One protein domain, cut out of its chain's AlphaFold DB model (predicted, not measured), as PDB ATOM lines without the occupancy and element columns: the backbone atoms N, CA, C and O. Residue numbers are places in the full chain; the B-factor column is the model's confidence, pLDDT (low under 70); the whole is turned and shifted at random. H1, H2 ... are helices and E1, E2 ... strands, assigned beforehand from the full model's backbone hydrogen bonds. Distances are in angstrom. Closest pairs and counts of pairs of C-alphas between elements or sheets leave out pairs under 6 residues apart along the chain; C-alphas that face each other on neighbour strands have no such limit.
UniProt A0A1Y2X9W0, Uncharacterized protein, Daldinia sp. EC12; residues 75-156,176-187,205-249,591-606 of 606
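AT A GLANCE: This is residues 75 to 156, 176 to 187, 205 to 249 and 591 to 606 of the 606 residues of an uncharacterized protein of Daldinia sp. EC12 (UniProt A0A1Y2X9W0). What is the overall shape? One strongly twisted six-stranded sheet has two helices, H1 and H2, packed on the same face, and residues 75 to 104, a long stretch with no named element, run round the outside past these helices. H4 only grazes the sheet, and beyond it H3 sits far out from the body. What is it made of? The printed part has 155 residues with four named helices and six named strands, in the order H1 E1 E2 H2 H3 E3 E4 E5 H4 E6; the mixed sheet runs E1 E2 E6 E5 E4 E3, the class is mixed, helices and strands, and under half of the residues are in named elements. How large is it? It is compact, with a radius of gyration of the C-alphas of 15.5 A and spans of 44 by 42 by 34 A.

IN THESE COORDINATES: Where are the strands? Across the sheet they are E1, residues 127 to 129; E2, 132 to 138, 19.5 A long; E6, 602 to 605; E5, 231 to 236, 16.5 A; E4, 213 to 217, 13.4 A; and E3, 207 to 209. C-alpha 605, where E6 ends, is at (272.232, 183.620, 192.107). Where are the helices? H1, residues 105 to 115, is 15.0 A long and begins with C-alpha 105 at (271.953, 185.127, 198.809). H2 is residues 139 to 148, 14.6 A; H3 is 177 to 183; H4 is 591 to 597.

HOW THE PARTS SIT: How do the strands pair? E6 and E5 are parallel, with N 232 and O 604 2.8 A apart; E2 and E6 are antiparallel, with N 135 and O 605 2.8 A apart. E3 E4 E5 form a meander, each strand the antiparallel neighbour of the one before, with N 214 and O 235 2.9 A apart and N 215 and O 208 2.8 A apart. E1 and E2 are a hairpin, with N 134 and O 127 2.8 A apart. How do the helices stand? H1 is on the sheet, its closest C-alphas to E5 being those of Thr 105 and Phe 234, 5.2 A. H2 touches H4 at a shallow tilt of 25 degrees, opposite ways, closest at the C-alphas of Arg 139 and Val 596, 6.3 A. H3 is not on the sheet but touches H4, closest at the C-alphas of Asn 183 and Gly 597, 4.5 A. In H1, H2, H3 and H4 every O i to N i+4 pair is within hydrogen-bond range.

THE WHOLE: Where is it cut? Residues 157 to 175, 188 to 204 and 250 to 590 are not printed, with C-alpha gaps of 25.6 A, 25.3 A and 23.8 A. Which links are long? H1 to E1 and E4 to E5. Where is confidence low? 46 residues are under 70, among them residues 82 to 91, 176 to 187, 221 to 228 and 238 to 246.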
ATOM      1  N   PRO A  75     283.198 183.102 194.697       89.56
ATOM      2  CA  PRO A  75     283.543 181.751 194.279       89.56
ATOM      3  C   PRO A  75     283.353 181.579 192.764       89.56
ATOM      4  O   PRO A  75     282.328 181.943 192.186       89.56
ATOM      5  N   LEU A  76     284.347 181.000 192.095       90.25
ATOM      6  CA  LEU A  76     284.309 180.728 190.660       90.25
ATOM      7  C   LEU A  76     283.539 179.430 190.400       90.25
ATOM      8  O   LEU A  76     284.111 178.343 190.375       90.25
ATOM      9  N   LEU A  77     282.228 179.560 190.194       89.12
ATOM     10  CA  LEU A  77     281.315 178.427 190.008       89.12
ATOM     11  C   LEU A  77     280.852 178.220 188.561       89.12
ATOM     12  O   LEU A  77     279.956 177.420 188.310       89.12
ATOM     13  N   THR A  78     281.436 178.932 187.598       88.12
ATOM     14  CA  THR A  78     281.095 178.797 186.170       88.12
ATOM     15  C   THR A  78     281.557 177.466 185.584       88.12
ATOM     16  O   THR A  78     280.930 176.943 184.665       88.12
ATOM     17  N   THR A  79     282.627 176.895 186.136       84.38
ATOM     18  CA  THR A  79     283.085 175.535 185.848       84.38
ATOM     19  C   THR A  79     282.651 174.597 186.962       84.38
ATOM     20  O   THR A  79     282.792 174.919 188.145       84.38
ATOM     21  N   PHE A  80     282.160 173.421 186.591       79.31
ATOM     22  CA  PHE A  80     281.820 172.380 187.544       79.31
ATOM     23  C   PHE A  80     283.001 171.424 187.715       79.31
ATOM     24  O   PHE A  80     283.351 170.715 186.781       79.31
ATOM     25  N   ASN A  81     283.613 171.432 188.899       74.88
ATOM     26  CA  ASN A  81     284.685 170.516 189.283       74.88
ATOM     27  C   ASN A  81     284.441 170.099 190.735       74.88
ATOM     28  O   ASN A  81     284.734 170.871 191.649       74.88
ATOM     29  N   ILE A  82     283.899 168.900 190.959       67.75
ATOM     30  CA  ILE A  82     283.800 168.360 192.319       67.75
ATOM     31  C   ILE A  82     285.188 167.852 192.726       67.75
ATOM     32  O   ILE A  82     285.738 166.982 192.041       67.75
ATOM     33  N   PRO A  83     285.765 168.326 193.843       57.22
ATOM     34  CA  PRO A  83     286.920 167.671 194.426       57.22
ATOM     35  C   PRO A  83     286.493 166.282 194.928       57.22
ATOM     36  O   PRO A  83     285.847 166.156 195.959       57.22
ATOM     37  N   ASN A  84     286.847 165.245 194.167       62.03
ATOM     38  CA  ASN A  84     286.629 163.830 194.473       62.03
ATOM     39  C   ASN A  84     285.147 163.426 194.715       62.03
ATOM     40  O   ASN A  84     284.729 163.288 195.867       62.03
ATOM     41  N   PRO A  85     284.361 163.140 193.655       58.62
ATOM     42  CA  PRO A  85     282.957 162.704 193.772       58.62
ATOM     43  C   PRO A  85     282.763 161.391 194.551       58.62
ATOM     44  O   PRO A  85     281.644 161.054 194.934       58.62
ATOM     45  N   PHE A  86     283.853 160.654 194.787       55.72
ATOM     46  CA  PHE A  86     283.881 159.388 195.511       55.72
ATOM     47  C   PHE A  86     284.272 159.536 196.982       55.72
ATOM     48  O   PHE A  86     284.384 158.523 197.668       55.72
ATOM     49  N   SER A  87     284.523 160.756 197.475       58.06
ATOM     50  CA  SER A  87     284.887 160.937 198.879       58.06
ATOM     51  C   SER A  87     283.736 160.462 199.772       58.06
ATOM     52  O   SER A  87     282.640 161.026 199.697       58.06
ATOM     53  N   PRO A  88     283.955 159.440 200.620       53.25
ATOM     54  CA  PRO A  88     282.923 158.958 201.510       53.25
ATOM     55  C   PRO A  88     282.715 159.993 202.613       53.25
ATOM     56  O   PRO A  88     283.637 160.374 203.334       53.25
ATOM     57  N   ALA A  89     281.468 160.411 202.732       59.25
ATOM     58  CA  ALA A  89     280.927 161.239 203.784       59.25
ATOM     59  C   ALA A  89     281.277 162.730 203.795       59.25
ATOM     60  O   ALA A  89     282.318 163.172 204.285       59.25
ATOM     61  N   ILE A  90     280.307 163.522 203.332       68.62
ATOM     62  CA  ILE A  90     280.326 164.976 203.428       68.62
ATOM     63  C   ILE A  90     279.668 165.367 204.749       68.62
ATOM     64  O   ILE A  90     278.501 165.068 205.002       68.62
ATOM     65  N   ALA A  91     280.437 166.017 205.617       69.88
ATOM     66  CA  ALA A  91     279.929 166.592 206.853       69.88
ATOM     67  C   ALA A  91     279.526 168.041 206.588       69.88
ATOM     68  O   ALA A  91     280.341 168.803 206.076       69.88
ATOM     69  N   LEU A  92     278.302 168.423 206.953       78.00
ATOM     70  CA  LEU A  92     277.917 169.830 206.952       78.00
ATOM     71  C   LEU A  92     278.496 170.500 208.204       78.00
ATOM     72  O   LEU A  92     278.080 170.183 209.316       78.00
ATOM     73  N   ASP A  93     279.417 171.443 208.051       78.19
ATOM     74  CA  ASP A  93     279.877 172.287 209.149       78.19
ATOM     75  C   ASP A  93     278.835 173.371 209.451       78.19
ATOM     76  O   ASP A  93     278.800 174.454 208.863       78.19
ATOM     77  N   SER A  94     277.952 173.063 210.401       73.12
ATOM     78  CA  SER A  94     276.890 173.976 210.819       73.12
ATOM     79  C   SER A  94     277.402 175.242 211.517       73.12
ATOM     80  O   SER A  94     276.626 176.185 211.676       73.12
ATOM     81  N   THR A  95     278.673 175.295 211.935       74.38
ATOM     82  CA  THR A  95     279.234 176.476 212.607       74.38
ATOM     83  C   THR A  95     279.412 177.642 211.640       74.38
ATOM     84  O   THR A  95     279.068 178.770 211.989       74.38
ATOM     85  N   LEU A  96     279.810 177.361 210.396       76.38
ATOM     86  CA  LEU A  96     280.000 178.373 209.350       76.38
ATOM     87  C   LEU A  96     278.699 179.095 208.972       76.38
ATOM     88  O   LEU A  96     278.728 180.230 208.508       76.38
ATOM     89  N   LEU A  97     277.550 178.461 209.204       73.69
ATOM     90  CA  LEU A  97     276.235 178.976 208.825       73.69
ATOM     91  C   LEU A  97     275.527 179.784 209.930       73.69
ATOM     92  O   LEU A  97     274.504 180.407 209.648       73.69
ATOM     93  N   ARG A  98     276.020 179.783 211.180       69.06
ATOM     94  CA  ARG A  98     275.324 180.423 212.320       69.06
ATOM     95  C   ARG A  98     275.490 181.940 212.394       69.06
ATOM     96  O   ARG A  98     274.565 182.612 212.844       69.06
ATOM     97  N   ASP A  99     276.619 182.467 211.933       67.12
ATOM     98  CA  ASP A  99     277.024 183.855 212.200       67.12
ATOM     99  C   ASP A  99     276.927 184.777 210.970       67.12
ATOM    100  O   ASP A  99     277.527 185.854 210.930       67.12
ATOM    101  N   ILE A 100     276.171 184.373 209.944       68.75
ATOM    102  CA  ILE A 100     276.087 185.133 208.693       68.75
ATOM    103  C   ILE A 100     274.915 186.120 208.732       68.75
ATOM    104  O   ILE A 100     273.765 185.759 208.495       68.75
ATOM    105  N   ASP A 101     275.225 187.398 208.951       71.75
ATOM    106  CA  ASP A 101     274.287 188.518 208.802       71.75
ATOM    107  C   ASP A 101     274.515 189.229 207.458       71.75
ATOM    108  O   ASP A 101     275.050 190.339 207.383       71.75
ATOM    109  N   THR A 102     274.175 188.546 206.359       77.31
ATOM    110  CA  THR A 102     274.218 189.124 205.009       77.31
ATOM    111  C   THR A 102     272.872 189.006 204.310       77.31
ATOM    112  O   THR A 102     272.177 187.998 204.406       77.31
ATOM    113  N   LYS A 103     272.512 190.052 203.562       79.81
ATOM    114  CA  LYS A 103     271.300 190.074 202.726       79.81
ATOM    115  C   LYS A 103     271.519 189.462 201.343       79.81
ATOM    116  O   LYS A 103     270.569 189.350 200.575       79.81
ATOM    117  N   SER A 104     272.765 189.140 200.996       85.31
ATOM    118  CA  SER A 104     273.125 188.654 199.668       85.31
ATOM    119  C   SER A 104     273.088 187.130 199.624       85.31
ATOM    120  O   SER A 104     273.813 186.461 200.361       85.31
ATOM    121  N   THR A 105     272.233 186.566 198.770       89.00
ATOM    122  CA  THR A 105     271.953 185.127 198.809       89.00
ATOM    123  C   THR A 105     273.037 184.283 198.157       89.00
ATOM    124  O   THR A 105     273.268 183.158 198.593       89.00
ATOM    125  N   TRP A 106     273.790 184.839 197.204       91.19
ATOM    126  CA  TRP A 106     274.970 184.159 196.668       91.19
ATOM    127  C   TRP A 106     276.080 183.975 197.710       91.19
ATOM    128  O   TRP A 106     276.775 182.964 197.662       91.19
ATOM    129  N   ILE A 107     276.229 184.897 198.674       90.75
ATOM    130  CA  ILE A 107     277.183 184.731 199.785       90.75
ATOM    131  C   ILE A 107     276.739 183.563 200.658       90.75
ATOM    132  O   ILE A 107     277.539 182.680 200.942       90.75
ATOM    133  N   LEU A 108     275.456 183.520 201.029       90.31
ATOM    134  CA  LEU A 108     274.885 182.418 201.811       90.31
ATOM    135  C   LEU A 108     275.063 181.070 201.101       90.31
ATOM    136  O   LEU A 108     275.391 180.073 201.738       90.31
ATOM    137  N   PHE A 109     274.894 181.049 199.780       90.88
ATOM    138  CA  PHE A 109     275.126 179.861 198.967       90.88
ATOM    139  C   PHE A 109     276.614 179.464 198.908       90.88
ATOM    140  O   PHE A 109     276.934 178.283 199.031       90.88
ATOM    141  N   GLY A 110     277.530 180.428 198.785       89.69
ATOM    142  CA  GLY A 110     278.974 180.184 198.865       89.69
ATOM    143  C   GLY A 110     279.385 179.585 200.211       89.69
ATOM    144  O   GLY A 110     280.051 178.553 200.247       89.69
ATOM    145  N   VAL A 111     278.911 180.162 201.321       88.81
ATOM    146  CA  VAL A 111     279.195 179.619 202.658       88.81
ATOM    147  C   VAL A 111     278.583 178.231 202.844       88.81
ATOM    148  O   VAL A 111     279.189 177.385 203.492       88.81
ATOM    149  N   LEU A 112     277.421 177.945 202.249       88.75
ATOM    150  CA  LEU A 112     276.861 176.592 202.259       88.75
ATOM    151  C   LEU A 112     277.785 175.583 201.556       88.75
ATOM    152  O   LEU A 112     277.970 174.482 202.068       88.75
ATOM    153  N   LEU A 113     278.372 175.937 200.410       88.75
ATOM    154  CA  LEU A 113     279.337 175.072 199.720       88.75
ATOM    155  C   LEU A 113     280.583 174.824 200.585       88.75
ATOM    156  O   LEU A 113     281.021 173.680 200.712       88.75
ATOM    157  N   GLU A 114     281.115 175.865 201.227       87.25
ATOM    158  CA  GLU A 114     282.236 175.743 202.171       87.25
ATOM    159  C   GLU A 114     281.867 174.898 203.396       87.25
ATOM    160  O   GLU A 114     282.675 174.094 203.855       87.25
ATOM    161  N   ALA A 115     280.628 175.014 203.885       84.75
ATOM    162  CA  ALA A 115     280.102 174.189 204.966       84.75
ATOM    163  C   ALA A 115     280.019 172.711 204.577       84.75
ATOM    164  O   ALA A 115     280.216 171.854 205.427       84.75
ATOM    165  N   TYR A 116     279.814 172.390 203.302       83.12
ATOM    166  CA  TYR A 116     279.965 171.027 202.784       83.12
ATOM    167  C   TYR A 116     281.435 170.631 202.524       83.12
ATOM    168  O   TYR A 116     281.700 169.607 201.899       83.12
ATOM    169  N   GLY A 117     282.410 171.422 202.976       82.75
ATOM    170  CA  GLY A 117     283.838 171.139 202.821       82.75
ATOM    171  C   GLY A 117     284.369 171.334 201.398       82.75
ATOM    172  O   GLY A 117     285.462 170.860 201.080       82.75
ATOM    173  N   ILE A 118     283.618 172.012 200.528       85.06
ATOM    174  CA  ILE A 118     284.005 172.230 199.134       85.06
ATOM    175  C   ILE A 118     284.945 173.430 199.071       85.06
ATOM    176  O   ILE A 118     284.571 174.553 199.396       85.06
ATOM    177  N   GLN A 119     286.176 173.192 198.623       83.50
ATOM    178  CA  GLN A 119     287.157 174.254 198.412       83.50
ATOM    179  C   GLN A 119     286.949 174.880 197.037       83.50
ATOM    180  O   GLN A 119     287.078 174.209 196.012       83.50
ATOM    181  N   LEU A 120     286.635 176.173 197.020       83.69
ATOM    182  CA  LEU A 120     286.292 176.900 195.806       83.69
ATOM    183  C   LEU A 120     287.411 177.873 195.437       83.69
ATOM    184  O   LEU A 120     287.863 178.639 196.292       83.69
ATOM    185  N   PRO A 121     287.857 177.900 194.171       88.31
ATOM    186  CA  PRO A 121     288.733 178.964 193.715       88.31
ATOM    187  C   PRO A 121     287.974 180.296 193.727       88.31
ATOM    188  O   PRO A 121     286.843 180.382 193.254       88.31
ATOM    189  N   LEU A 122     288.605 181.341 194.260       90.38
ATOM    190  CA  LEU A 122     288.008 182.671 194.397       90.38
ATOM    191  C   LEU A 122     288.460 183.595 193.255       90.38
ATOM    192  O   LEU A 122     289.605 183.527 192.807       90.38
ATOM    193  N   GLY A 123     287.584 184.494 192.810       89.25
ATOM    194  CA  GLY A 123     287.857 185.433 191.724       89.25
ATOM    195  C   GLY A 123     286.881 186.610 191.662       89.25
ATOM    196  O   GLY A 123     286.076 186.830 192.562       89.25
ATOM    197  N   ASP A 124     286.969 187.397 190.587       85.12
ATOM    198  CA  ASP A 124     286.131 188.585 190.365       85.12
ATOM    199  C   ASP A 124     285.219 188.394 189.143       85.12
ATOM    200  O   ASP A 124     285.391 189.021 188.098       85.12
ATOM    201  N   ASN A 125     284.268 187.466 189.258       87.00
ATOM    202  CA  ASN A 125     283.266 187.136 188.235       87.00
ATOM    203  C   ASN A 125     281.863 187.680 188.569       87.00
ATOM    204  O   ASN A 125     280.888 187.311 187.916       87.00
ATOM    205  N   LEU A 126     281.746 188.530 189.591       88.94
ATOM    206  CA  LEU A 126     280.460 189.021 190.072       88.94
ATOM    207  C   LEU A 126     279.881 190.062 189.109       88.94
ATOM    208  O   LEU A 126     280.515 191.076 188.802       88.94
ATOM    209  N   LEU A 127     278.649 189.838 188.663       89.31
ATOM    210  CA  LEU A 127     277.933 190.778 187.811       89.31
ATOM    211  C   LEU A 127     277.140 191.748 188.686       89.31
ATOM    212  O   LEU A 127     276.413 191.331 189.582       89.31
ATOM    213  N   VAL A 128     277.256 193.048 188.421       87.88
ATOM    214  CA  VAL A 128     276.449 194.077 189.094       87.88
ATOM    215  C   VAL A 128     275.489 194.680 188.084       87.88
ATOM    216  O   VAL A 128     275.928 195.164 187.040       87.88
ATOM    217  N   ARG A 129     274.185 194.611 188.375       84.75
ATOM    218  CA  ARG A 129     273.119 195.185 187.542       84.75
ATOM    219  C   ARG A 129     271.947 195.650 188.401       84.75
ATOM    220  O   ARG A 129     271.507 194.926 189.292       84.75
ATOM    221  N   ASN A 130     271.396 196.817 188.088       83.94
ATOM    222  CA  ASN A 130     270.265 197.444 188.778       83.94
ATOM    223  C   ASN A 130     270.430 197.487 190.306       83.94
ATOM    224  O   ASN A 130     269.496 197.202 191.058       83.94
ATOM    225  N   GLY A 131     271.637 197.798 190.772       83.56
ATOM    226  CA  GLY A 131     271.952 197.879 192.195       83.56
ATOM    227  C   GLY A 131     272.016 196.528 192.920       83.56
ATOM    228  O   GLY A 131     272.146 196.525 194.143       83.56
ATOM    229  N   LYS A 132     271.941 195.400 192.202       87.81
ATOM    230  CA  LYS A 132     272.022 194.033 192.732       87.81
ATOM    231  C   LYS A 132     273.260 193.311 192.206       87.81
ATOM    232  O   LYS A 132     273.771 193.627 191.130       87.81
ATOM    233  N   THR A 133     273.732 192.334 192.970       89.88
ATOM    234  CA  THR A 133     274.822 191.437 192.575       89.88
ATOM    235  C   THR A 133     274.278 190.129 192.040       89.88
ATOM    236  O   THR A 133     273.225 189.691 192.475       89.88
ATOM    237  N   TYR A 134     274.997 189.509 191.115       90.75
ATOM    238  CA  TYR A 134     274.646 188.217 190.549       90.75
ATOM    239  C   TYR A 134     275.905 187.374 190.404       90.75
ATOM    240  O   TYR A 134     276.861 187.784 189.739       90.75
ATOM    241  N   LEU A 135     275.892 186.196 191.015       93.00
ATOM    242  CA  LEU A 135     276.942 185.203 190.883       93.00
ATOM    243  C   LEU A 135     276.588 184.237 189.744       93.00
ATOM    244  O   LEU A 135     275.592 183.518 189.872       93.00
ATOM    245  N   PRO A 136     277.366 184.199 188.647       93.06
ATOM    246  CA  PRO A 136     277.180 183.197 187.607       93.06
ATOM    247  C   PRO A 136     277.640 181.825 188.115       93.06
ATOM    248  O   PRO A 136     278.759 181.673 188.613       93.06
ATOM    249  N   ILE A 137     276.778 180.824 187.975       92.31
ATOM    250  CA  ILE A 137     276.985 179.472 188.487       92.31
ATOM    251  C   ILE A 137     276.567 178.432 187.453       92.31
ATOM    252  O   ILE A 137     275.580 178.610 186.746       92.31
ATOM    253  N   ASN A 138     277.315 177.334 187.381       91.38
ATOM    254  CA  ASN A 138     276.935 176.187 186.579       91.38
ATOM    255  C   ASN A 138     275.720 175.471 187.195       91.38
ATOM    256  O   ASN A 138     275.730 175.170 188.391       91.38
ATOM    257  N   ARG A 139     274.701 175.141 186.395       89.56
ATOM    258  CA  ARG A 139     273.474 174.467 186.867       89.56
ATOM    259  C   ARG A 139     273.733 173.178 187.665       89.56
ATOM    260  O   ARG A 139     272.985 172.876 188.596       89.56
ATOM    261  N   LEU A 140     274.827 172.464 187.383       89.44
ATOM    262  CA  LEU A 140     275.216 171.241 188.093       89.44
ATOM    263  C   LEU A 140     275.562 171.478 189.570       89.44
ATOM    264  O   LEU A 140     275.379 170.578 190.385       89.44
ATOM    265  N   TRP A 141     275.988 172.685 189.958       90.75
ATOM    266  CA  TRP A 141     276.167 173.022 191.375       90.75
ATOM    267  C   TRP A 141     274.835 173.093 192.126       90.75
ATOM    268  O   TRP A 141     274.775 172.700 193.294       90.75
ATOM    269  N   ILE A 142     273.760 173.541 191.466       91.69
ATOM    270  CA  ILE A 142     272.418 173.510 192.058       91.69
ATOM    271  C   ILE A 142     271.918 172.081 192.171       91.69
ATOM    272  O   ILE A 142     271.354 171.734 193.202       91.69
ATOM    273  N   LEU A 143     272.163 171.243 191.160       90.62
ATOM    274  CA  LEU A 143     271.866 169.817 191.258       90.62
ATOM    275  C   LEU A 143     272.606 169.196 192.442       90.62
ATOM    276  O   LEU A 143     271.977 168.578 193.289       90.62
ATOM    277  N   TYR A 144     273.916 169.412 192.551       90.50
ATOM    278  CA  TYR A 144     274.742 168.855 193.619       90.50
ATOM    279  C   TYR A 144     274.256 169.257 195.018       90.50
ATOM    280  O   TYR A 144     274.015 168.398 195.866       90.50
ATOM    281  N   ILE A 145     274.033 170.554 195.250       90.25
ATOM    282  CA  ILE A 145     273.488 171.037 196.528       90.25
ATOM    283  C   ILE A 145     272.047 170.577 196.735       90.25
ATOM    284  O   ILE A 145     271.662 170.248 197.857       90.25
ATOM    285  N   GLY A 146     271.272 170.507 195.657       91.12
ATOM    286  CA  GLY A 146     269.932 169.947 195.635       91.12
ATOM    287  C   GLY A 146     269.913 168.505 196.130       91.12
ATOM    288  O   GLY A 146     269.095 168.159 196.977       91.12
ATOM    289  N   LEU A 147     270.861 167.684 195.680       91.06
ATOM    290  CA  LEU A 147     271.020 166.307 196.130       91.06
ATOM    291  C   LEU A 147     271.395 166.262 197.608       91.06
ATOM    292  O   LEU A 147     270.683 165.631 198.383       91.06
ATOM    293  N   LEU A 148     272.453 166.966 198.024       88.94
ATOM    294  CA  LEU A 148     272.929 166.952 199.415       88.94
ATOM    295  C   LEU A 148     271.872 167.452 200.405       88.94
ATOM    296  O   LEU A 148     271.613 166.812 201.418       88.94
ATOM    297  N   GLY A 149     271.198 168.553 200.078       88.06
ATOM    298  CA  GLY A 149     270.128 169.100 200.902       88.06
ATOM    299  C   GLY A 149     268.764 168.450 200.681       88.06
ATOM    300  O   GLY A 149     267.791 168.929 201.253       88.06
ATOM    301  N   ARG A 150     268.659 167.394 199.864       88.94
ATOM    302  CA  ARG A 150     267.410 166.673 199.561       88.94
ATOM    303  C   ARG A 150     266.272 167.585 199.070       88.94
ATOM    304  O   ARG A 150     265.143 167.511 199.550       88.94
ATOM    305  N   PHE A 151     266.582 168.478 198.133       89.44
ATOM    306  CA  PHE A 151     265.649 169.468 197.605       89.44
ATOM    307  C   PHE A 151     264.559 168.824 196.742       89.44
ATOM    308  O   PHE A 151     264.839 168.033 195.845       89.44
ATOM    309  N   SER A 152     263.309 169.216 196.979       85.88
ATOM    310  CA  SER A 152     262.124 168.758 196.252       85.88
ATOM    311  C   SER A 152     261.107 169.898 196.103       85.88
ATOM    312  O   SER A 152     261.132 170.863 196.875       85.88
ATOM    313  N   ALA A 153     260.196 169.817 195.125       78.56
ATOM    314  CA  ALA A 153     259.072 170.757 195.067       78.56
ATOM    315  C   ALA A 153     258.074 170.435 196.184       78.56
ATOM    316  O   ALA A 153     257.729 169.281 196.433       78.56
ATOM    317  N   GLY A 154     257.647 171.478 196.889       61.84
ATOM    318  CA  GLY A 154     257.023 171.361 198.201       61.84
ATOM    319  C   GLY A 154     255.816 170.419 198.284       61.84
ATOM    320  O   GLY A 154     254.782 170.643 197.658       61.84
ATOM    321  N   ARG A 155     255.901 169.455 199.209       45.91
ATOM    322  CA  ARG A 155     254.749 169.005 200.013       45.91
ATOM    323  C   ARG A 155     254.895 169.306 201.510       45.91
ATOM    324  O   ARG A 155     253.876 169.474 202.175       45.91
ATOM    325  N   ASP A 156     256.118 169.513 202.007       42.47
ATOM    326  CA  ASP A 156     256.386 169.491 203.456       42.47
ATOM    327  C   ASP A 156     256.875 170.801 204.090       42.47
ATOM    328  O   ASP A 156     257.269 170.820 205.253       42.47
ATOM    329  N   GLY A 176     260.476 159.095 180.724       49.09
ATOM    330  CA  GLY A 176     261.348 158.000 181.137       49.09
ATOM    331  C   GLY A 176     262.674 158.543 181.691       49.09
ATOM    332  O   GLY A 176     263.012 159.709 181.449       49.09
ATOM    333  N   PRO A 177     263.476 157.723 182.398       50.75
ATOM    334  CA  PRO A 177     264.812 158.126 182.843       50.75
ATOM    335  C   PRO A 177     265.634 158.739 181.696       50.75
ATOM    336  O   PRO A 177     266.250 159.787 181.861       50.75
ATOM    337  N   SER A 178     265.560 158.155 180.497       54.56
ATOM    338  CA  SER A 178     266.215 158.649 179.280       54.56
ATOM    339  C   SER A 178     265.880 160.107 178.935       54.56
ATOM    340  O   SER A 178     266.776 160.865 178.576       54.56
ATOM    341  N   GLU A 179     264.626 160.532 179.070       57.97
ATOM    342  CA  GLU A 179     264.179 161.891 178.736       57.97
ATOM    343  C   GLU A 179     264.524 162.910 179.825       57.97
ATOM    344  O   GLU A 179     264.932 164.033 179.526       57.97
ATOM    345  N   ILE A 180     264.441 162.500 181.094       58.06
ATOM    346  CA  ILE A 180     264.948 163.274 182.232       58.06
ATOM    347  C   ILE A 180     266.426 163.640 182.016       58.06
ATOM    348  O   ILE A 180     266.852 164.778 182.223       58.06
ATOM    349  N   LEU A 181     267.204 162.663 181.562       56.44
ATOM    350  CA  LEU A 181     268.639 162.787 181.358       56.44
ATOM    351  C   LEU A 181     268.965 163.562 180.080       56.44
ATOM    352  O   LEU A 181     269.902 164.355 180.075       56.44
ATOM    353  N   ARG A 182     268.150 163.431 179.029       58.72
ATOM    354  CA  ARG A 182     268.248 164.264 177.826       58.72
ATOM    355  C   ARG A 182     268.167 165.755 178.146       58.72
ATOM    356  O   ARG A 182     268.964 166.531 177.623       58.72
ATOM    357  N   ASN A 183     267.269 166.148 179.051       55.94
ATOM    358  CA  ASN A 183     267.147 167.542 179.487       55.94
ATOM    359  C   ASN A 183     268.412 168.027 180.222       55.94
ATOM    360  O   ASN A 183     268.873 169.146 180.026       55.94
ATOM    361  N   LEU A 184     269.052 167.164 181.009       54.81
ATOM    362  CA  LEU A 184     270.288 167.497 181.722       54.81
ATOM    363  C   LEU A 184     271.541 167.589 180.818       54.81
ATOM    364  O   LEU A 184     272.608 167.958 181.306       54.81
ATOM    365  N   SER A 185     271.457 167.258 179.522       55.88
ATOM    366  CA  SER A 185     272.619 167.186 178.623       55.88
ATOM    367  C   SER A 185     273.198 168.575 178.306       55.88
ATOM    368  O   SER A 185     272.465 169.500 177.963       55.88
ATOM    369  N   LEU A 186     274.528 168.719 178.397       50.38
ATOM    370  CA  LEU A 186     275.282 169.982 178.235       50.38
ATOM    371  C   LEU A 186     275.291 170.538 176.791       50.38
ATOM    372  O   LEU A 186     275.641 171.690 176.571       50.38
ATOM    373  N   ASN A 187     274.919 169.738 175.785       44.78
ATOM    374  CA  ASN A 187     275.175 170.070 174.372       44.78
ATOM    375  C   ASN A 187     273.923 170.351 173.522       44.78
ATOM    376  O   ASN A 187     274.044 170.495 172.304       44.78
ATOM    377  N   ALA A 205     257.389 181.685 190.357       56.53
ATOM    378  CA  ALA A 205     258.029 180.547 189.710       56.53
ATOM    379  C   ALA A 205     258.588 179.579 190.778       56.53
ATOM    380  O   ALA A 205     259.002 180.003 191.853       56.53
ATOM    381  N   GLY A 206     258.499 178.274 190.500       76.56
ATOM    382  CA  GLY A 206     258.532 177.203 191.504       76.56
ATOM    383  C   GLY A 206     259.626 177.315 192.576       76.56
ATOM    384  O   GLY A 206     260.752 177.719 192.302       76.56
ATOM    385  N   THR A 207     259.293 176.921 193.806       85.69
ATOM    386  CA  THR A 207     260.238 176.858 194.927       85.69
ATOM    387  C   THR A 207     260.709 175.424 195.164       85.69
ATOM    388  O   THR A 207     259.910 174.487 195.240       85.69
ATOM    389  N   LEU A 208     262.023 175.247 195.315       88.50
ATOM    390  CA  LEU A 208     262.631 173.975 195.708       88.50
ATOM    391  C   LEU A 208     262.984 174.040 197.190       88.50
ATOM    392  O   LEU A 208     263.771 174.893 197.588       88.50
ATOM    393  N   HIS A 209     262.430 173.145 198.002       87.56
ATOM    394  CA  HIS A 209     262.660 173.092 199.445       87.56
ATOM    395  C   HIS A 209     263.524 171.889 199.805       87.56
ATOM    396  O   HIS A 209     263.227 170.779 199.376       87.56
ATOM    397  N   GLY A 210     264.546 172.103 200.625       86.88
ATOM    398  CA  GLY A 210     265.418 171.069 201.167       86.88
ATOM    399  C   GLY A 210     265.699 171.264 202.657       86.88
ATOM    400  O   GLY A 210     265.217 172.195 203.304       86.88
ATOM    401  N   ILE A 211     266.517 170.372 203.203       83.12
ATOM    402  CA  ILE A 211     266.943 170.328 204.606       83.12
ATOM    403  C   ILE A 211     267.801 171.550 204.956       83.12
ATOM    404  O   ILE A 211     267.702 172.087 206.057       83.12
ATOM    405  N   THR A 212     268.626 172.022 204.015       84.19
ATOM    406  CA  THR A 212     269.544 173.151 204.232       84.19
ATOM    407  C   THR A 212     268.988 174.506 203.810       84.19
ATOM    408  O   THR A 212     269.639 175.527 204.031       84.19
ATOM    409  N   GLY A 213     267.791 174.562 203.226       87.19
ATOM    410  CA  GLY A 213     267.181 175.812 202.782       87.19
ATOM    411  C   GLY A 213     266.191 175.622 201.651       87.19
ATOM    412  O   GLY A 213     265.693 174.526 201.418       87.19
ATOM    413  N   HIS A 214     265.892 176.702 200.943       90.25
ATOM    414  CA  HIS A 214     265.088 176.645 199.732       90.25
ATOM    415  C   HIS A 214     265.630 177.580 198.652       90.25
ATOM    416  O   HIS A 214     266.227 178.614 198.954       90.25
ATOM    417  N   PHE A 215     265.419 177.194 197.395       90.69
ATOM    418  CA  PHE A 215     265.639 178.049 196.234       90.69
ATOM    419  C   PHE A 215     264.304 178.605 195.762       90.69
ATOM    420  O   PHE A 215     263.350 177.859 195.540       90.69
ATOM    421  N   GLU A 216     264.262 179.916 195.588       91.19
ATOM    422  CA  GLU A 216     263.170 180.628 194.945       91.19
ATOM    423  C   GLU A 216     263.612 181.020 193.534       91.19
ATOM    424  O   GLU A 216     264.641 181.677 193.348       91.19
ATOM    425  N   ILE A 217     262.854 180.581 192.529       88.62
ATOM    426  CA  ILE A 217     263.104 180.929 191.132       88.62
ATOM    427  C   ILE A 217     262.388 182.250 190.856       88.62
ATOM    428  O   ILE A 217     261.175 182.349 191.025       88.62
ATOM    429  N   LEU A 218     263.113 183.279 190.415       84.25
ATOM    430  CA  LEU A 218     262.488 184.570 190.133       84.25
ATOM    431  C   LEU A 218     261.686 184.527 188.826       84.25
ATOM    432  O   LEU A 218     262.201 184.185 187.749       84.25
ATOM    433  N   SER A 219     260.419 184.935 188.922       74.50
ATOM    434  CA  SER A 219     259.522 185.095 187.776       74.50
ATOM    435  C   SER A 219     260.056 186.134 186.789       74.50
ATOM    436  O   SER A 219     260.719 187.096 187.167       74.50
ATOM    437  N   GLU A 220     259.717 185.969 185.512       70.25
ATOM    438  CA  GLU A 220     260.171 186.826 184.408       70.25
ATOM    439  C   GLU A 220     259.888 188.322 184.640       70.25
ATOM    440  O   GLU A 220     260.737 189.165 184.368       70.25
ATOM    441  N   SER A 221     258.753 188.653 185.267       63.44
ATOM    442  CA  SER A 221     258.375 190.028 185.632       63.44
ATOM    443  C   SER A 221     259.265 190.677 186.698       63.44
ATOM    444  O   SER A 221     259.290 191.899 186.817       63.44
ATOM    445  N   GLN A 222     259.985 189.876 187.485       66.56
ATOM    446  CA  GLN A 222     260.897 190.337 188.533       66.56
ATOM    447  C   GLN A 222     262.354 190.391 188.052       66.56
ATOM    448  O   GLN A 222     263.239 190.802 188.811       66.56
ATOM    449  N   ARG A 223     262.624 189.987 186.801       66.81
ATOM    450  CA  ARG A 223     263.977 189.979 186.247       66.81
ATOM    451  C   ARG A 223     264.417 191.405 185.888       66.81
ATOM    452  O   ARG A 223     263.668 192.152 185.265       66.81
ATOM    453  N   PRO A 224     265.650 191.802 186.245       60.12
ATOM    454  CA  PRO A 224     266.188 193.143 185.986       60.12
ATOM    455  C   PRO A 224     266.392 193.464 184.489       60.12
ATOM    456  O   PRO A 224     266.683 194.608 184.145       60.12
ATOM    457  N   SER A 225     266.293 192.473 183.598       59.00
ATOM    458  CA  SER A 225     266.485 192.602 182.151       59.00
ATOM    459  C   SER A 225     265.816 191.410 181.445       59.00
ATOM    460  O   SER A 225     265.816 190.328 182.035       59.00
ATOM    461  N   PRO A 226     265.299 191.551 180.208       52.50
ATOM    462  CA  PRO A 226     264.702 190.457 179.425       52.50
ATOM    463  C   PRO A 226     265.732 189.435 178.903       52.50
ATOM    464  O   PRO A 226     265.546 188.850 177.846       52.50
ATOM    465  N   ALA A 227     266.854 189.244 179.603       55.69
ATOM    466  CA  ALA A 227     267.770 188.157 179.294       55.69
ATOM    467  C   ALA A 227     267.161 186.843 179.810       55.69
ATOM    468  O   ALA A 227     266.754 186.765 180.971       55.69
ATOM    469  N   ASP A 228     267.133 185.825 178.949       64.12
ATOM    470  CA  ASP A 228     266.468 184.529 179.159       64.12
ATOM    471  C   ASP A 228     267.014 183.710 180.348       64.12
ATOM    472  O   ASP A 228     266.412 182.717 180.762       64.12
ATOM    473  N   ILE A 229     268.114 184.152 180.962       77.69
ATOM    474  CA  ILE A 229     268.856 183.392 181.968       77.69
ATOM    475  C   ILE A 229     268.106 183.380 183.317       77.69
ATOM    476  O   ILE A 229     267.780 184.448 183.853       77.69
ATOM    477  N   PRO A 230     267.851 182.200 183.914       81.19
ATOM    478  CA  PRO A 230     267.160 182.097 185.194       81.19
ATOM    479  C   PRO A 230     267.981 182.708 186.339       81.19
ATOM    480  O   PRO A 230     269.207 182.574 186.412       81.19
ATOM    481  N   VAL A 231     267.271 183.382 187.250       87.69
ATOM    482  CA  VAL A 231     267.828 183.969 188.474       87.69
ATOM    483  C   VAL A 231     267.221 183.264 189.680       87.69
ATOM    484  O   VAL A 231     265.997 183.154 189.785       87.69
ATOM    485  N   LEU A 232     268.082 182.818 190.589       91.06
ATOM    486  CA  LEU A 232     267.725 182.140 191.827       91.06
ATOM    487  C   LEU A 232     268.010 183.017 193.042       91.06
ATOM    488  O   LEU A 232     268.973 183.788 193.072       91.06
ATOM    489  N   VAL A 233     267.195 182.834 194.073       91.06
ATOM    490  CA  VAL A 233     267.420 183.374 195.412       91.06
ATOM    491  C   VAL A 233     267.506 182.201 196.378       91.06
ATOM    492  O   VAL A 233     266.605 181.363 196.424       91.06
ATOM    493  N   PHE A 234     268.610 182.110 197.119       91.44
ATOM    494  CA  PHE A 234     268.813 181.055 198.110       91.44
ATOM    495  C   PHE A 234     268.493 181.552 199.518       91.44
ATOM    496  O   PHE A 234     269.073 182.520 200.006       91.44
ATOM    497  N   HIS A 235     267.610 180.835 200.199       89.25
ATOM    498  CA  HIS A 235     267.214 181.136 201.566       89.25
ATOM    499  C   HIS A 235     267.630 179.968 202.468       89.25
ATOM    500  O   HIS A 235     267.002 178.902 202.399       89.25
ATOM    501  N   PRO A 236     268.671 180.118 203.306       83.69
ATOM    502  CA  PRO A 236     269.119 179.043 204.181       83.69
ATOM    503  C   PRO A 236     268.035 178.685 205.199       83.69
ATOM    504  O   PRO A 236     267.303 179.545 205.699       83.69
ATOM    505  N   ALA A 237     267.928 177.399 205.523       79.88
ATOM    506  CA  ALA A 237     267.063 176.965 206.607       79.88
ATOM    507  C   ALA A 237     267.674 177.433 207.936       79.88
ATOM    508  O   ALA A 237     268.893 177.346 208.107       79.88
ATOM    509  N   PRO A 238     266.864 177.899 208.906       66.75
ATOM    510  CA  PRO A 238     267.370 178.097 210.251       66.75
ATOM    511  C   PRO A 238     267.841 176.733 210.746       66.75
ATOM    512  O   PRO A 238     267.024 175.826 210.908       66.75
ATOM    513  N   ILE A 239     269.151 176.576 210.941       60.25
ATOM    514  CA  ILE A 239     269.711 175.351 211.506       60.25
ATOM    515  C   ILE A 239     269.053 175.195 212.868       60.25
ATOM    516  O   ILE A 239     269.299 175.987 213.780       60.25
ATOM    517  N   ILE A 240     268.150 174.222 212.982       48.81
ATOM    518  CA  ILE A 240     267.462 173.922 214.231       48.81
ATOM    519  C   ILE A 240     268.556 173.416 215.167       48.81
ATOM    520  O   ILE A 240     269.010 172.279 215.066       48.81
ATOM    521  N   GLY A 241     269.066 174.328 215.995       41.62
ATOM    522  CA  GLY A 241     270.237 174.097 216.819       41.62
ATOM    523  C   GLY A 241     270.051 172.869 217.696       41.62
ATOM    524  O   GLY A 241     269.031 172.762 218.371       41.62
ATOM    525  N   THR A 242     271.029 171.959 217.645       38.31
ATOM    526  CA  THR A 242     271.542 171.077 218.725       38.31
ATOM    527  C   THR A 242     272.091 169.749 218.215       38.31
ATOM    528  O   THR A 242     272.832 169.111 218.953       38.31
ATOM    529  N   GLN A 243     271.808 169.336 216.981       49.88
ATOM    530  CA  GLN A 243     272.385 168.099 216.458       49.88
ATOM    531  C   GLN A 243     273.697 168.409 215.739       49.88
ATOM    532  O   GLN A 243     273.711 169.174 214.774       49.88
ATOM    533  N   GLU A 244     274.802 167.857 216.250       53.00
ATOM    534  CA  GLU A 244     276.014 167.666 215.455       53.00
ATOM    535  C   GLU A 244     275.579 167.044 214.130       53.00
ATOM    536  O   GLU A 244     274.946 165.988 214.103       53.00
ATOM    537  N   THR A 245     275.818 167.759 213.039       55.84
ATOM    538  CA  THR A 245     275.435 167.341 211.699       55.84
ATOM    539  C   THR A 245     276.187 166.058 211.381       55.84
ATOM    540  O   THR A 245     277.391 166.067 211.117       55.84
ATOM    541  N   GLN A 246     275.476 164.934 211.491       65.00
ATOM    542  CA  GLN A 246     276.013 163.616 211.196       65.00
ATOM    543  C   GLN A 246     276.532 163.624 209.755       65.00
ATOM    544  O   GLN A 246     275.884 164.171 208.863       65.00
ATOM    545  N   LYS A 247     277.734 163.079 209.539       75.06
ATOM    546  CA  LYS A 247     278.314 163.014 208.193       75.06
ATOM    547  C   LYS A 247     277.381 162.206 207.290       75.06
ATOM    548  O   LYS A 247     276.943 161.133 207.709       75.06
ATOM    549  N   ASP A 248     277.098 162.702 206.085       76.62
ATOM    550  CA  ASP A 248     276.210 161.994 205.161       76.62
ATOM    551  C   ASP A 248     276.876 160.685 204.739       76.62
ATOM    552  O   ASP A 248     277.908 160.707 204.090       76.62
ATOM    553  N   VAL A 249     276.355 159.531 205.151       83.88
ATOM    554  CA  VAL A 249     276.993 158.237 204.849       83.88
ATOM    555  C   VAL A 249     276.858 157.892 203.361       83.88
ATOM    556  O   VAL A 249     277.645 157.106 202.835       83.88
ATOM    557  N   PRO A 591     261.041 167.068 190.635       87.19
ATOM    558  CA  PRO A 591     261.022 168.511 190.449       87.19
ATOM    559  C   PRO A 591     262.412 169.141 190.452       87.19
ATOM    560  O   PRO A 591     262.640 170.100 189.725       87.19
ATOM    561  N   LEU A 592     263.347 168.632 191.260       89.25
ATOM    562  CA  LEU A 592     264.729 169.114 191.253       89.25
ATOM    563  C   LEU A 592     265.367 168.802 189.900       89.25
ATOM    564  O   LEU A 592     265.934 169.684 189.256       89.25
ATOM    565  N   ILE A 593     265.236 167.549 189.472       86.75
ATOM    566  CA  ILE A 593     265.852 167.056 188.251       86.75
ATOM    567  C   ILE A 593     265.275 167.757 187.013       86.75
ATOM    568  O   ILE A 593     266.037 168.237 186.176       86.75
ATOM    569  N   SER A 594     263.947 167.871 186.910       83.31
ATOM    570  CA  SER A 594     263.292 168.529 185.774       83.31
ATOM    571  C   SER A 594     263.646 170.011 185.704       83.31
ATOM    572  O   SER A 594     263.989 170.514 184.641       83.31
ATOM    573  N   THR A 595     263.623 170.699 186.850       85.19
ATOM    574  CA  THR A 595     263.900 172.136 186.914       85.19
ATOM    575  C   THR A 595     265.335 172.433 186.488       85.19
ATOM    576  O   THR A 595     265.556 173.334 185.686       85.19
ATOM    577  N   VAL A 596     266.314 171.672 186.988       85.75
ATOM    578  CA  VAL A 596     267.720 171.867 186.606       85.75
ATOM    579  C   VAL A 596     267.972 171.440 185.155       85.75
ATOM    580  O   VAL A 596     268.763 172.079 184.460       85.75
ATOM    581  N   GLY A 597     267.285 170.398 184.675       82.81
ATOM    582  CA  GLY A 597     267.354 169.956 183.282       82.81
ATOM    583  C   GLY A 597     266.911 171.027 182.287       82.81
ATOM    584  O   GLY A 597     267.525 171.184 181.242       82.81
ATOM    585  N   GLU A 598     265.904 171.829 182.618       82.88
ATOM    586  CA  GLU A 598     265.413 172.890 181.728       82.88
ATOM    587  C   GLU A 598     266.317 174.134 181.670       82.88
ATOM    588  O   GLU A 598     266.110 175.010 180.826       82.88
ATOM    589  N   TRP A 599     267.305 174.257 182.560       84.38
ATOM    590  CA  TRP A 599     268.165 175.437 182.622       84.38
ATOM    591  C   TRP A 599     269.324 175.394 181.631       84.38
ATOM    592  O   TRP A 599     269.887 174.338 181.344       84.38
ATOM    593  N   GLU A 600     269.734 176.581 181.180       85.44
ATOM    594  CA  GLU A 600     271.026 176.773 180.527       85.44
ATOM    595  C   GLU A 600     272.177 176.404 181.474       85.44
ATOM    596  O   GLU A 600     272.033 176.410 182.699       85.44
ATOM    597  N   ASP A 601     273.348 176.115 180.906       85.94
ATOM    598  CA  ASP A 601     274.503 175.684 181.694       85.94
ATOM    599  C   ASP A 601     274.927 176.710 182.741       85.94
ATOM    600  O   ASP A 601     275.372 176.314 183.815       85.94
ATOM    601  N   ILE A 602     274.770 178.005 182.450       89.75
ATOM    602  CA  ILE A 602     275.071 179.096 183.377       89.75
ATOM    603  C   ILE A 602     273.770 179.762 183.808       89.75
ATOM    604  O   ILE A 602     273.006 180.263 182.988       89.75
ATOM    605  N   ILE A 603     273.576 179.846 185.117       91.25
ATOM    606  CA  ILE A 603     272.469 180.553 185.760       91.25
ATOM    607  C   ILE A 603     273.024 181.597 186.739       91.25
ATOM    608  O   ILE A 603     274.233 181.657 186.969       91.25
ATOM    609  N   HIS A 604     272.161 182.421 187.336       92.12
ATOM    610  CA  HIS A 604     272.589 183.460 188.278       92.12
ATOM    611  C   HIS A 604     271.956 183.295 189.661       92.12
ATOM    612  O   HIS A 604     270.750 183.093 189.763       92.12
ATOM    613  N   ILE A 605     272.741 183.466 190.730       91.44
ATOM    614  CA  ILE A 605     272.232 183.620 192.107       91.44
ATOM    615  C   ILE A 605     272.375 185.084 192.533       91.44
ATOM    616  O   ILE A 605     273.435 185.671 192.323       91.44
ATOM    617  N   GLN A 606     271.319 185.673 193.106       89.12
ATOM    618  CA  GLN A 606     271.266 187.095 193.494       89.12
ATOM    619  C   GLN A 606     271.978 187.425 194.823       89.12
ATOM    620  O   GLN A 606     271.919 186.617 195.778       89.12
TER     621      GLN A 606